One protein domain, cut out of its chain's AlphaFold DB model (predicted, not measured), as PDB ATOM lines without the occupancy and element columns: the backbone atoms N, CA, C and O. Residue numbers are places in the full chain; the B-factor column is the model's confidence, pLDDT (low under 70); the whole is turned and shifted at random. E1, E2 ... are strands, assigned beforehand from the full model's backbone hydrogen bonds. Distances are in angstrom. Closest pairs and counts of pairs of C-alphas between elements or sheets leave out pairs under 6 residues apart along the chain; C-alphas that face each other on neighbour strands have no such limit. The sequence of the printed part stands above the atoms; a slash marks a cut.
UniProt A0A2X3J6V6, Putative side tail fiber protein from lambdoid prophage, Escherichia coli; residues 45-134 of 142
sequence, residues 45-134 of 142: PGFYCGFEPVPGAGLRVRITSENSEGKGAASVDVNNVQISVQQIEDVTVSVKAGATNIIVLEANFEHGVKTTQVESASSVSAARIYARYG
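AT A GLANCE: This is residues 45 to 134 of the 142 residues of the protein "Putative side tail fiber protein from lambdoid prophage" of Escherichia coli (UniProt A0A2X3J6V6). A short sandwich, in which the three-stranded sheet E2, E3, E6 is face to face with the two-stranded sheet of the hairpin E7 and E8, has a third sheet, E1, E4, E5, standing by the far end of that hairpin, near Ala 107 and Ala 127. E1 runs on into E2 with a turn of 81 degrees, and a 19-residue stretch with no named element, residues 108 to 126, joins E7 to E8. The printed part has 90 residues, with no named helix and eight named strands, E1 to E8 along the chain, which hold 43 of the 90 residues, under half; the class is all strand. The sheet orders are E1, E4, E5, then E2, E3, E6, then E7, E8, each antiparallel. The whole is compact, with a radius of gyration of the C-alphas of 13.9 A and spans of 40 by 28 by 24 A.

IN THESE COORDINATES: In the first sheet E1 is residues 46 to 49, E4 is residues 73 to 78, 15.8 A long, and E5 is residues 81 to 86, 16.3 A long. C-alpha 46 is at (197.289, 177.139, 185.371). In the next sheet E2 is residues 52 to 55, E3 is residues 60 to 64, 12.4 A long, and E6 is residues 91 to 94. E7, residues 101 to 107, is 19.1 A long from first to last C-alpha. E8, residues 127 to 133, is 19.3 A long and ends with C-alpha 133 at (216.368, 169.208, 190.055).

HOW THE PARTS SIT: E4 is the inner strand of its sheet, with N 46 and O 75 within hydrogen-bond range at 2.9 A towards E1, and N 76 and O 83 at 2.8 A towards E5, its hairpin partner. The closest C-alphas of E4 and E7 are those of Val 76 and Ala 107, 6.7 A apart. E7 and E8 are antiparallel at 156 degrees, with N 104 and O 130 2.8 A apart. The sandwich's facing parts are 9.9 A centre to centre, their best planes 14 degrees apart. Across it, the closest C-alphas of E6 and E8 are those of Val 93 and Tyr 130, 5.8 A. E3 is the inner strand there: N 54 and O 62 are 2.8 A apart in the hairpin E2 and E3, and N 63 and O 91 are 2.8 A apart between E3 and E6. E2 and E4 are apart.

THE WHOLE: The C-alphas of Gly 98 and Gly 112, the two farthest apart, are 40.9 A from each other. The printed part has no cut. The link from E7 to E8 is long. The mean pLDDT of the printed part is 90.5, and no printed residue is under 70.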
ATOM      1  N   PRO A  45     193.651 174.099 185.190       87.31
ATOM      2  CA  PRO A  45     194.887 174.227 185.949       87.31
ATOM      3  C   PRO A  45     195.839 175.188 185.237       87.31
ATOM      4  O   PRO A  45     196.059 175.074 184.032       87.31
ATOM      5  N   GLY A  46     196.408 176.142 185.969       87.69
ATOM      6  CA  GLY A  46     197.289 177.139 185.371       87.69
ATOM      7  C   GLY A  46     197.505 178.377 186.229       87.69
ATOM      8  O   GLY A  46     196.868 178.566 187.263       87.69
ATOM      9  N   PHE A  47     198.427 179.222 185.782       88.00
ATOM     10  CA  PHE A  47     198.720 180.519 186.381       88.00
ATOM     11  C   PHE A  47     197.864 181.600 185.713       88.00
ATOM     12  O   PHE A  47     197.837 181.692 184.488       88.00
ATOM     13  N   TYR A  48     197.169 182.401 186.520       84.75
ATOM     14  CA  TYR A  48     196.200 183.411 186.074       84.75
ATOM     15  C   TYR A  48     196.616 184.848 186.379       84.75
ATOM     16  O   TYR A  48     196.218 185.761 185.664       84.75
ATOM     17  N   CYS A  49     197.420 185.033 187.424       82.56
ATOM     18  CA  CYS A  49     198.122 186.278 187.725       82.56
ATOM     19  C   CYS A  49     199.584 185.910 188.001       82.56
ATOM     20  O   CYS A  49     199.833 184.883 188.646       82.56
ATOM     21  N   GLY A  50     200.534 186.690 187.481       79.00
ATOM     22  CA  GLY A  50     201.941 186.297 187.389       79.00
ATOM     23  C   GLY A  50     202.563 185.788 188.698       79.00
ATOM     24  O   GLY A  50     202.746 186.533 189.652       79.00
ATOM     25  N   PHE A  51     202.974 184.522 188.736       91.56
ATOM     26  CA  PHE A  51     204.033 184.103 189.656       91.56
ATOM     27  C   PHE A  51     205.352 184.415 188.967       91.56
ATOM     28  O   PHE A  51     205.749 183.705 188.044       91.56
ATOM     29  N   GLU A  52     206.003 185.497 189.373       91.88
ATOM     30  CA  GLU A  52     207.160 186.011 188.651       91.88
ATOM     31  C   GLU A  52     208.470 185.576 189.329       91.88
ATOM     32  O   GLU A  52     208.772 186.015 190.445       91.88
ATOM     33  N   PRO A  53     209.268 184.694 188.697       92.00
ATOM     34  CA  PRO A  53     210.591 184.357 189.193       92.00
ATOM     35  C   PRO A  53     211.592 185.458 188.837       92.00
ATOM     36  O   PRO A  53     211.855 185.727 187.668       92.00
ATOM     37  N   VAL A  54     212.235 186.024 189.853       93.31
ATOM     38  CA  VAL A  54     213.361 186.948 189.711       93.31
ATOM     39  C   VAL A  54     214.630 186.356 190.338       93.31
ATOM     40  O   VAL A  54     214.551 185.523 191.252       93.31
ATOM     41  N   PRO A  55     215.830 186.755 189.881       94.44
ATOM     42  CA  PRO A  55     217.075 186.349 190.524       94.44
ATOM     43  C   PRO A  55     217.087 186.701 192.020       94.44
ATOM     44  O   PRO A  55     216.753 187.820 192.413       94.44
ATOM     45  N   GLY A  56     217.467 185.735 192.860       93.56
ATOM     46  CA  GLY A  56     217.697 185.936 194.290       93.56
ATOM     47  C   GLY A  56     219.185 186.074 194.622       93.56
ATOM     48  O   GLY A  56     220.054 185.938 193.763       93.56
ATOM     49  N   ALA A  57     219.498 186.317 195.896       92.44
ATOM     50  CA  ALA A  57     220.882 186.331 196.362       92.44
ATOM     51  C   ALA A  57     221.483 184.910 196.384       92.44
ATOM     52  O   ALA A  57     220.907 183.983 196.963       92.44
ATOM     53  N   GLY A  58     222.674 184.752 195.798       93.62
ATOM     54  CA  GLY A  58     223.363 183.463 195.693       93.62
ATOM     55  C   GLY A  58     222.677 182.501 194.714       93.62
ATOM     56  O   GLY A  58     222.087 182.917 193.725       93.62
ATOM     57  N   LEU A  59     222.747 181.194 194.985       94.31
ATOM     58  CA  LEU A  59     222.071 180.164 194.182       94.31
ATOM     59  C   LEU A  59     220.595 180.034 194.579       94.31
ATOM     60  O   LEU A  59     220.156 179.007 195.105       94.31
ATOM     61  N   ARG A  60     219.835 181.115 194.383       96.31
ATOM     62  CA  ARG A  60     218.416 181.190 194.738       96.31
ATOM     63  C   ARG A  60     217.608 181.909 193.665       96.31
ATOM     64  O   ARG A  60     218.091 182.833 193.018       96.31
ATOM     65  N   VAL A  61     216.355 181.503 193.539       96.00
ATOM     66  CA  VAL A  61     215.316 182.214 192.792       96.00
ATOM     67  C   VAL A  61     214.336 182.778 193.811       96.00
ATOM     68  O   VAL A  61     213.968 182.086 194.761       96.00
ATOM     69  N   ARG A  62     213.928 184.032 193.639       96.31
ATOM     70  CA  ARG A  62     212.875 184.659 194.435       96.31
ATOM     71  C   ARG A  62     211.632 184.763 193.570       96.31
ATOM     72  O   ARG A  62     211.688 185.347 192.500       96.31
ATOM     73  N   ILE A  63     210.523 184.200 194.021       95.56
ATOM     74  CA  ILE A  63     209.225 184.392 193.382       95.56
ATOM     75  C   ILE A  63     208.616 185.630 194.023       95.56
ATOM     76  O   ILE A  63     208.279 185.582 195.206       95.56
ATOM     77  N   THR A  64     208.569 186.741 193.289       93.12
ATOM     78  CA  THR A  64     208.111 188.029 193.831       93.12
ATOM     79  C   THR A  64     206.591 188.065 193.919       93.12
ATOM     80  O   THR A  64     205.899 187.610 193.012       93.12
ATOM     81  N   SER A  65     206.076 188.590 195.026       89.69
ATOM     82  CA  SER A  65     204.653 188.893 195.216       89.69
ATOM     83  C   SER A  65     204.261 190.279 194.690       89.69
ATOM     84  O   SER A  65     203.072 190.584 194.583       89.69
ATOM     85  N   GLU A  66     205.258 191.093 194.340       84.31
ATOM     86  CA  GLU A  66     205.139 192.433 193.766       84.31
ATOM     87  C   GLU A  66     205.489 192.388 192.272       84.31
ATOM     88  O   GLU A  66     206.602 192.719 191.865       84.31
ATOM     89  N   ASN A  67     204.554 191.915 191.457       82.38
ATOM     90  CA  ASN A  67     204.656 191.913 189.997       82.38
ATOM     91  C   ASN A  67     203.776 193.037 189.399       82.38
ATOM     92  O   ASN A  67     202.971 193.670 190.090       82.38
ATOM     93  N   SER A  68     203.888 193.275 188.092       78.25
ATOM     94  CA  SER A  68     203.055 194.263 187.385       78.25
ATOM     95  C   SER A  68     201.596 193.825 187.188       78.25
ATOM     96  O   SER A  68     200.727 194.671 186.984       78.25
ATOM     97  N   GLU A  69     201.318 192.520 187.255       80.75
ATOM     98  CA  GLU A  69     199.995 191.926 187.009       80.75
ATOM     99  C   GLU A  69     199.146 191.740 188.282       80.75
ATOM    100  O   GLU A  69     198.004 191.286 188.211       80.75
ATOM    101  N   GLY A  70     199.677 192.105 189.450       83.31
ATOM    102  CA  GLY A  70     199.079 191.818 190.752       83.31
ATOM    103  C   GLY A  70     199.443 190.431 191.293       83.31
ATOM    104  O   GLY A  70     199.862 189.536 190.562       83.31
ATOM    105  N   LYS A  71     199.267 190.247 192.608       89.19
ATOM    106  CA  LYS A  71     199.721 189.057 193.350       89.19
ATOM    107  C   LYS A  71     199.457 187.746 192.605       89.19
ATOM    108  O   LYS A  71     198.334 187.506 192.160       89.19
ATOM    109  N   GLY A  72     200.479 186.889 192.550       91.88
ATOM    110  CA  GLY A  72     200.418 185.607 191.858       91.88
ATOM    111  C   GLY A  72     199.179 184.796 192.240       91.88
ATOM    112  O   GLY A  72     198.863 184.647 193.421       91.88
ATOM    113  N   ALA A  73     198.471 184.272 191.244       92.94
ATOM    114  CA  ALA A  73     197.308 183.416 191.442       92.94
ATOM    115  C   ALA A  73     197.361 182.233 190.478       92.94
ATOM    116  O   ALA A  73     197.625 182.399 189.287       92.94
ATOM    117  N   ALA A  74     197.149 181.031 191.000       93.06
ATOM    118  CA  ALA A  74     197.194 179.799 190.233       93.06
ATOM    119  C   ALA A  74     196.045 178.893 190.635       93.06
ATOM    120  O   ALA A  74     195.645 178.865 191.794       93.06
ATOM    121  N   SER A  75     195.554 178.118 189.687       92.69
ATOM    122  CA  SER A  75     194.620 177.038 189.934       92.69
ATOM    123  C   SER A  75     195.340 175.710 189.791       92.69
ATOM    124  O   SER A  75     196.024 175.467 188.798       92.69
ATOM    125  N   VAL A  76     195.215 174.869 190.811       91.94
ATOM    126  CA  VAL A  76     195.924 173.595 190.945       91.94
ATOM    127  C   VAL A  76     194.906 172.469 191.064       91.94
ATOM    128  O   VAL A  76     193.921 172.600 191.796       91.94
ATOM    129  N   ASP A  77     195.127 171.386 190.323       90.75
ATOM    130  CA  ASP A  77     194.339 170.160 190.438       90.75
ATOM    131  C   ASP A  77     194.891 169.280 191.555       90.75
ATOM    132  O   ASP A  77     196.068 168.924 191.557       90.75
ATOM    133  N   VAL A  78     194.026 168.903 192.498       87.50
ATOM    134  CA  VAL A  78     194.378 168.053 193.642       87.50
ATOM    135  C   VAL A  78     193.242 167.069 193.880       87.50
ATOM    136  O   VAL A  78     192.119 167.496 194.094       87.50
ATOM    137  N   ASN A  79     193.486 165.757 193.860       78.81
ATOM    138  CA  ASN A  79     192.515 164.734 194.302       78.81
ATOM    139  C   ASN A  79     191.064 164.935 193.797       78.81
ATOM    140  O   ASN A  79     190.103 164.823 194.554       78.81
ATOM    141  N   ASN A  80     190.897 165.239 192.509       77.06
ATOM    142  CA  ASN A  80     189.605 165.528 191.873       77.06
ATOM    143  C   ASN A  80     188.890 166.829 192.254       77.06
ATOM    144  O   ASN A  80     187.719 167.000 191.912       77.06
ATOM    145  N   VAL A  81     189.600 167.774 192.852       82.94
ATOM    146  CA  VAL A  81     189.138 169.142 193.065       82.94
ATOM    147  C   VAL A  81     190.084 170.149 192.420       82.94
ATOM    148  O   VAL A  81     191.260 169.862 192.203       82.94
ATOM    149  N   GLN A  82     189.554 171.336 192.141       89.44
ATOM    150  CA  GLN A  82     190.323 172.493 191.708       89.44
ATOM    151  C   GLN A  82     190.481 173.463 192.881       89.44
ATOM    152  O   GLN A  82     189.499 173.754 193.568       89.44
ATOM    153  N   ILE A  83     191.695 173.962 193.116       90.19
ATOM    154  CA  ILE A  83     191.991 174.881 194.224       90.19
ATOM    155  C   ILE A  83     192.780 176.071 193.715       90.19
ATOM    156  O   ILE A  83     193.769 175.907 193.005       90.19
ATOM    157  N   SER A  84     192.375 177.260 194.145       91.56
ATOM    158  CA  SER A  84     193.112 178.490 193.888       91.56
ATOM    159  C   SER A  84     194.174 178.721 194.962       91.56
ATOM    160  O   SER A  84     193.863 178.790 196.150       91.56
ATOM    161  N   VAL A  85     195.424 178.893 194.545       94.00
ATOM    162  CA  VAL A  85     196.534 179.336 195.387       94.00
ATOM    163  C   VAL A  85     196.857 180.783 195.050       94.00
ATOM    164  O   VAL A  85     197.142 181.105 193.898       94.00
ATOM    165  N   GLN A  86     196.850 181.640 196.067       93.94
ATOM    166  CA  GLN A  86     197.259 183.033 195.953       93.94
ATOM    167  C   GLN A  86     198.586 183.248 196.677       93.94
ATOM    168  O   GLN A  86     198.759 182.840 197.826       93.94
ATOM    169  N   GLN A  87     199.515 183.921 196.013       94.25
ATOM    170  CA  GLN A  87     200.747 184.380 196.618       94.25
ATOM    171  C   GLN A  87     200.457 185.562 197.544       94.25
ATOM    172  O   GLN A  87     199.821 186.534 197.142       94.25
ATOM    173  N   ILE A  88     200.931 185.494 198.786       92.88
ATOM    174  CA  ILE A  88     200.746 186.570 199.771       92.88
ATOM    175  C   ILE A  88     202.033 187.377 199.967       92.88
ATOM    176  O   ILE A  88     201.935 188.593 200.153       92.88
ATOM    177  N   GLU A  89     203.188 186.716 199.856       94.00
ATOM    178  CA  GLU A  89     204.538 187.246 200.078       94.00
ATOM    179  C   GLU A  89     205.574 186.587 199.149       94.00
ATOM    180  O   GLU A  89     205.280 185.615 198.439       94.00
ATOM    181  N   ASP A  90     206.793 187.125 199.147       95.12
ATOM    182  CA  ASP A  90     207.911 186.591 198.372       95.12
ATOM    183  C   ASP A  90     208.320 185.198 198.855       95.12
ATOM    184  O   ASP A  90     208.502 184.959 200.049       95.12
ATOM    185  N   VAL A  91     208.569 184.284 197.913       95.62
ATOM    186  CA  VAL A  91     209.063 182.938 198.231       95.62
ATOM    187  C   VAL A  91     210.458 182.752 197.665       95.62
ATOM    188  O   VAL A  91     210.676 182.846 196.460       95.62
ATOM    189  N   THR A  92     211.428 182.458 198.531       96.75
ATOM    190  CA  THR A  92     212.805 182.193 198.104       96.75
ATOM    191  C   THR A  92     213.064 180.697 198.010       96.75
ATOM    192  O   THR A  92     212.955 179.968 198.994       96.75
ATOM    193  N   VAL A  93     213.505 180.255 196.839       96.31
ATOM    194  CA  VAL A  93     213.760 178.854 196.521       96.31
ATOM    195  C   VAL A  93     215.239 178.657 196.209       96.31
ATOM    196  O   VAL A  93     215.812 179.353 195.371       96.31
ATOM    197  N   SER A  94     215.881 177.701 196.880       95.38
ATOM    198  CA  SER A  94     217.257 177.304 196.563       95.38
ATOM    199  C   SER A  94     217.311 176.504 195.266       95.38
ATOM    200  O   SER A  94     216.516 175.589 195.073       95.38
ATOM    201  N   VAL A  95     218.282 176.814 194.407       94.19
ATOM    202  CA  VAL A  95     218.506 176.117 193.134       94.19
ATOM    203  C   VAL A  95     219.896 175.490 193.089       94.19
ATOM    204  O   VAL A  95     220.815 175.906 193.796       94.19
ATOM    205  N   LYS A  96     220.061 174.467 192.254       93.38
ATOM    206  CA  LYS A  96     221.329 173.763 192.061       93.38
ATOM    207  C   LYS A  96     222.063 174.296 190.831       93.38
ATOM    208  O   LYS A  96     221.509 174.292 189.733       93.38
ATOM    209  N   ALA A  97     223.316 174.712 191.008       91.75
ATOM    210  CA  ALA A  97     224.182 175.117 189.903       91.75
ATOM    211  C   ALA A  97     224.463 173.943 188.948       91.75
ATOM    212  O   ALA A  97     224.603 172.799 189.387       91.75
ATOM    213  N   GLY A  98     224.558 174.232 187.648       90.56
ATOM    214  CA  GLY A  98     224.867 173.229 186.621       90.56
ATOM    215  C   GLY A  98     223.758 172.199 186.370       90.56
ATOM    216  O   GLY A  98     224.023 171.169 185.760       90.56
ATOM    217  N   ALA A  99     222.532 172.448 186.842       89.25
ATOM    218  CA  ALA A  99     221.376 171.583 186.621       89.25
ATOM    219  C   ALA A  99     220.161 172.391 186.149       89.25
ATOM    220  O   ALA A  99     219.995 173.558 186.512       89.25
ATOM    221  N   THR A 100     219.272 171.748 185.394       91.38
ATOM    222  CA  THR A 100     217.927 172.276 185.150       91.38
ATOM    223  C   THR A 100     217.132 172.197 186.449       91.38
ATOM    224  O   THR A 100     216.979 171.118 187.028       91.38
ATOM    225  N   ASN A 101     216.654 173.347 186.917       91.31
ATOM    226  CA  ASN A 101     215.795 173.452 188.090       91.31
ATOM    227  C   ASN A 101     214.368 173.730 187.616       91.31
ATOM    228  O   ASN A 101     214.156 174.619 186.795       91.31
ATOM    229  N   ILE A 102     213.403 172.990 188.150       92.19
ATOM    230  CA  ILE A 102     211.975 173.200 187.919       92.19
ATOM    231  C   ILE A 102     211.402 173.787 189.197       92.19
ATOM    232  O   ILE A 102     211.503 173.173 190.260       92.19
ATOM    233  N   ILE A 103     210.810 174.972 189.091       92.81
ATOM    234  CA  ILE A 103     210.094 175.595 190.199       92.81
ATOM    235  C   ILE A 103     208.665 175.060 190.184       92.81
ATOM    236  O   ILE A 103     207.925 175.271 189.227       92.81
ATOM    237  N   VAL A 104     208.307 174.326 191.230       93.31
ATOM    238  CA  VAL A 104     207.017 173.656 191.367       93.31
ATOM    239  C   VAL A 104     206.178 174.419 192.377       93.31
ATOM    240  O   VAL A 104     206.629 174.634 193.501       93.31
ATOM    241  N   LEU A 105     204.957 174.779 191.984       94.75
ATOM    242  CA  LEU A 105     203.888 175.136 192.908       94.75
ATOM    243  C   LEU A 105     203.083 173.871 193.223       94.75
ATOM    244  O   LEU A 105     202.562 173.224 192.320       94.75
ATOM    245  N   GLU A 106     202.988 173.524 194.498       92.81
ATOM    246  CA  GLU A 106     202.231 172.373 194.988       92.81
ATOM    247  C   GLU A 106     201.176 172.843 195.986       92.81
ATOM    248  O   GLU A 106     201.453 173.710 196.816       92.81
ATOM    249  N   ALA A 107     199.982 172.259 195.915       93.06
ATOM    250  CA  ALA A 107     198.881 172.499 196.839       93.06
ATOM    251  C   ALA A 107     198.406 171.171 197.433       93.06
ATOM    252  O   ALA A 107     198.426 170.145 196.755       93.06
ATOM    253  N   ASN A 108     197.960 171.198 198.688       90.94
ATOM    254  CA  ASN A 108     197.434 170.035 199.390       90.94
ATOM    255  C   ASN A 108     195.979 170.256 199.787       90.94
ATOM    256  O   ASN A 108     195.615 171.280 200.365       90.94
ATOM    257  N   PHE A 109     195.161 169.242 199.517       85.88
ATOM    258  CA  PHE A 109     193.776 169.180 199.949       85.88
ATOM    259  C   PHE A 109     193.359 167.734 200.097       85.88
ATOM    260  O   PHE A 109     193.232 166.977 199.131       85.88
ATOM    261  N   GLU A 110     193.173 167.361 201.350       84.12
ATOM    262  CA  GLU A 110     192.818 166.020 201.744       84.12
ATOM    263  C   GLU A 110     191.891 166.103 202.949       84.12
ATOM    264  O   GLU A 110     192.066 166.926 203.852       84.12
ATOM    265  N   HIS A 111     190.856 165.271 202.937       77.31
ATOM    266  CA  HIS A 111     189.889 165.245 204.017       77.31
ATOM    267  C   HIS A 111     190.545 164.758 205.318       77.31
ATOM    268  O   HIS A 111     191.267 163.767 205.325       77.31
ATOM    269  N   GLY A 112     190.282 165.452 206.427       80.81
ATOM    270  CA  GLY A 112     190.842 165.112 207.740       80.81
ATOM    271  C   GLY A 112     192.295 165.553 207.951       80.81
ATOM    272  O   GLY A 112     192.783 165.479 209.079       80.81
ATOM    273  N   VAL A 113     192.969 166.073 206.920       85.56
ATOM    274  CA  VAL A 113     194.336 166.592 207.033       85.56
ATOM    275  C   VAL A 113     194.297 168.086 207.323       85.56
ATOM    276  O   VAL A 113     193.868 168.898 206.504       85.56
ATOM    277  N   LYS A 114     194.774 168.469 208.508       90.69
ATOM    278  CA  LYS A 114     194.991 169.877 208.843       90.69
ATOM    279  C   LYS A 114     196.306 170.335 208.238       90.69
ATOM    280  O   LYS A 114     197.348 169.744 208.503       90.69
ATOM    281  N   THR A 115     196.260 171.392 207.443       93.44
ATOM    282  CA  THR A 115     197.451 172.007 206.856       93.44
ATOM    283  C   THR A 115     197.991 173.120 207.751       93.44
ATOM    284  O   THR A 115     197.313 173.559 208.680       93.44
ATOM    285  N   THR A 116     199.175 173.641 207.433       91.81
ATOM    286  CA  THR A 116     199.787 174.789 208.127       91.81
ATOM    287  C   THR A 116     198.913 176.046 208.152       91.81
ATOM    288  O   THR A 116     199.081 176.877 209.039       91.81
ATOM    289  N   GLN A 117     197.974 176.201 207.209       89.62
ATOM    290  CA  GLN A 117     197.006 177.308 207.215       89.62
ATOM    291  C   GLN A 117     195.916 177.151 208.280       89.62
ATOM    292  O   GLN A 117     195.359 178.149 208.727       89.62
ATOM    293  N   VAL A 118     195.590 175.916 208.664       91.38
ATOM    294  CA  VAL A 118     194.543 175.609 209.650       91.38
ATOM    295  C   VAL A 118     195.150 175.387 211.036       91.38
ATOM    296  O   VAL A 118     194.574 175.796 212.040       91.38
ATOM    297  N   GLU A 119     196.317 174.747 211.100       93.31
ATOM    298  CA  GLU A 119     197.038 174.432 212.330       93.31
ATOM    299  C   GLU A 119     198.538 174.643 212.116       93.31
ATOM    300  O   GLU A 119     199.182 173.908 211.369       93.31
ATOM    301  N   SER A 120     199.111 175.634 212.798       90.31
ATOM    302  CA  SER A 120     200.515 176.033 212.615       90.31
ATOM    303  C   SER A 120     201.527 174.939 212.975       90.31
ATOM    304  O   SER A 120     202.640 174.954 212.461       90.31
ATOM    305  N   ALA A 121     201.145 173.986 213.831       93.25
ATOM    306  CA  ALA A 121     201.967 172.834 214.201       93.25
ATOM    307  C   ALA A 121     201.954 171.702 213.155       93.25
ATOM    308  O   ALA A 121     202.703 170.735 213.294       93.25
ATOM    309  N   SER A 122     201.107 171.793 212.123       93.88
ATOM    310  CA  SER A 122     201.040 170.784 211.069       93.88
ATOM    311  C   SER A 122     202.331 170.737 210.249       93.88
ATOM    312  O   SER A 122     202.896 171.764 209.880       93.88
ATOM    313  N   SER A 123     202.763 169.530 209.888       92.81
ATOM    314  CA  SER A 123     203.862 169.312 208.942       92.81
ATOM    315  C   SER A 123     203.422 169.377 207.474       92.81
ATOM    316  O   SER A 123     204.261 169.258 206.580       92.81
ATOM    317  N   VAL A 124     202.121 169.521 207.199       92.62
ATOM    318  CA  VAL A 124     201.564 169.520 205.840       92.62
ATOM    319  C   VAL A 124     201.314 170.954 205.389       92.62
ATOM    320  O   VAL A 124     200.406 171.623 205.875       92.62
ATOM    321  N   SER A 125     202.102 171.447 204.435       93.38
ATOM    322  CA  SER A 125     201.879 172.778 203.860       93.38
ATOM    323  C   SER A 125     200.580 172.815 203.056       93.38
ATOM    324  O   SER A 125     200.351 171.934 202.234       93.38
ATOM    325  N   ALA A 126     199.758 173.852 203.229       93.06
ATOM    326  CA  ALA A 126     198.559 174.035 202.402       93.06
ATOM    327  C   ALA A 126     198.912 174.267 200.926       93.06
ATOM    328  O   ALA A 126     198.335 173.659 200.030       93.06
ATOM    329  N   ALA A 127     199.919 175.102 200.691       94.69
ATOM    330  CA  ALA A 127     200.594 175.245 199.416       94.69
ATOM    331  C   ALA A 127     202.069 175.561 199.665       94.69
ATOM    332  O   ALA A 127     202.425 176.110 200.712       94.69
ATOM    333  N   ARG A 128     202.934 175.205 198.720       95.12
ATOM    334  CA  ARG A 128     204.362 175.529 198.776       95.12
ATOM    335  C   ARG A 128     204.955 175.669 197.386       95.12
ATOM    336  O   ARG A 128     204.527 174.999 196.450       95.12
ATOM    337  N   ILE A 129     205.993 176.495 197.292       95.38
ATOM    338  CA  ILE A 129     206.850 176.574 196.113       95.38
ATOM    339  C   ILE A 129     208.208 175.983 196.466       95.38
ATOM    340  O   ILE A 129     208.795 176.333 197.490       95.38
ATOM    341  N   TYR A 130     208.716 175.090 195.624       94.75
ATOM    342  CA  TYR A 130     210.029 174.484 195.817       94.75
ATOM    343  C   TYR A 130     210.696 174.142 194.487       94.75
ATOM    344  O   TYR A 130     210.042 174.036 193.453       94.75
ATOM    345  N   ALA A 131     212.016 173.967 194.513       93.38
ATOM    346  CA  ALA A 131     212.767 173.527 193.348       93.38
ATOM    347  C   ALA A 131     212.887 172.005 193.349       93.38
ATOM    348  O   ALA A 131     213.275 171.397 194.349       93.38
ATOM    349  N   ARG A 132     212.629 171.399 192.193       92.94
ATOM    350  CA  ARG A 132     213.107 170.057 191.856       92.94
ATOM    351  C   ARG A 132     214.259 170.177 190.867       92.94
ATOM    352  O   ARG A 132     214.261 171.056 190.011       92.94
ATOM    353  N   TYR A 133     215.237 169.288 190.976       85.94
ATOM    354  CA  TYR A 133     216.368 169.208 190.055       85.94
ATOM    355  C   TYR A 133     216.531 167.763 189.581       85.94
ATOM    356  O   TYR A 133     216.447 166.829 190.377       85.94
ATOM    357  N   GLY A 134     216.746 167.569 188.282       74.31
ATOM    358  CA  GLY A 134     216.877 166.248 187.662       74.31
ATOM    359  C   GLY A 134     216.617 166.292 186.156       74.31
ATOM    360  O   GLY A 134     216.157 167.307 185.640       74.31
TER     361      GLY A 134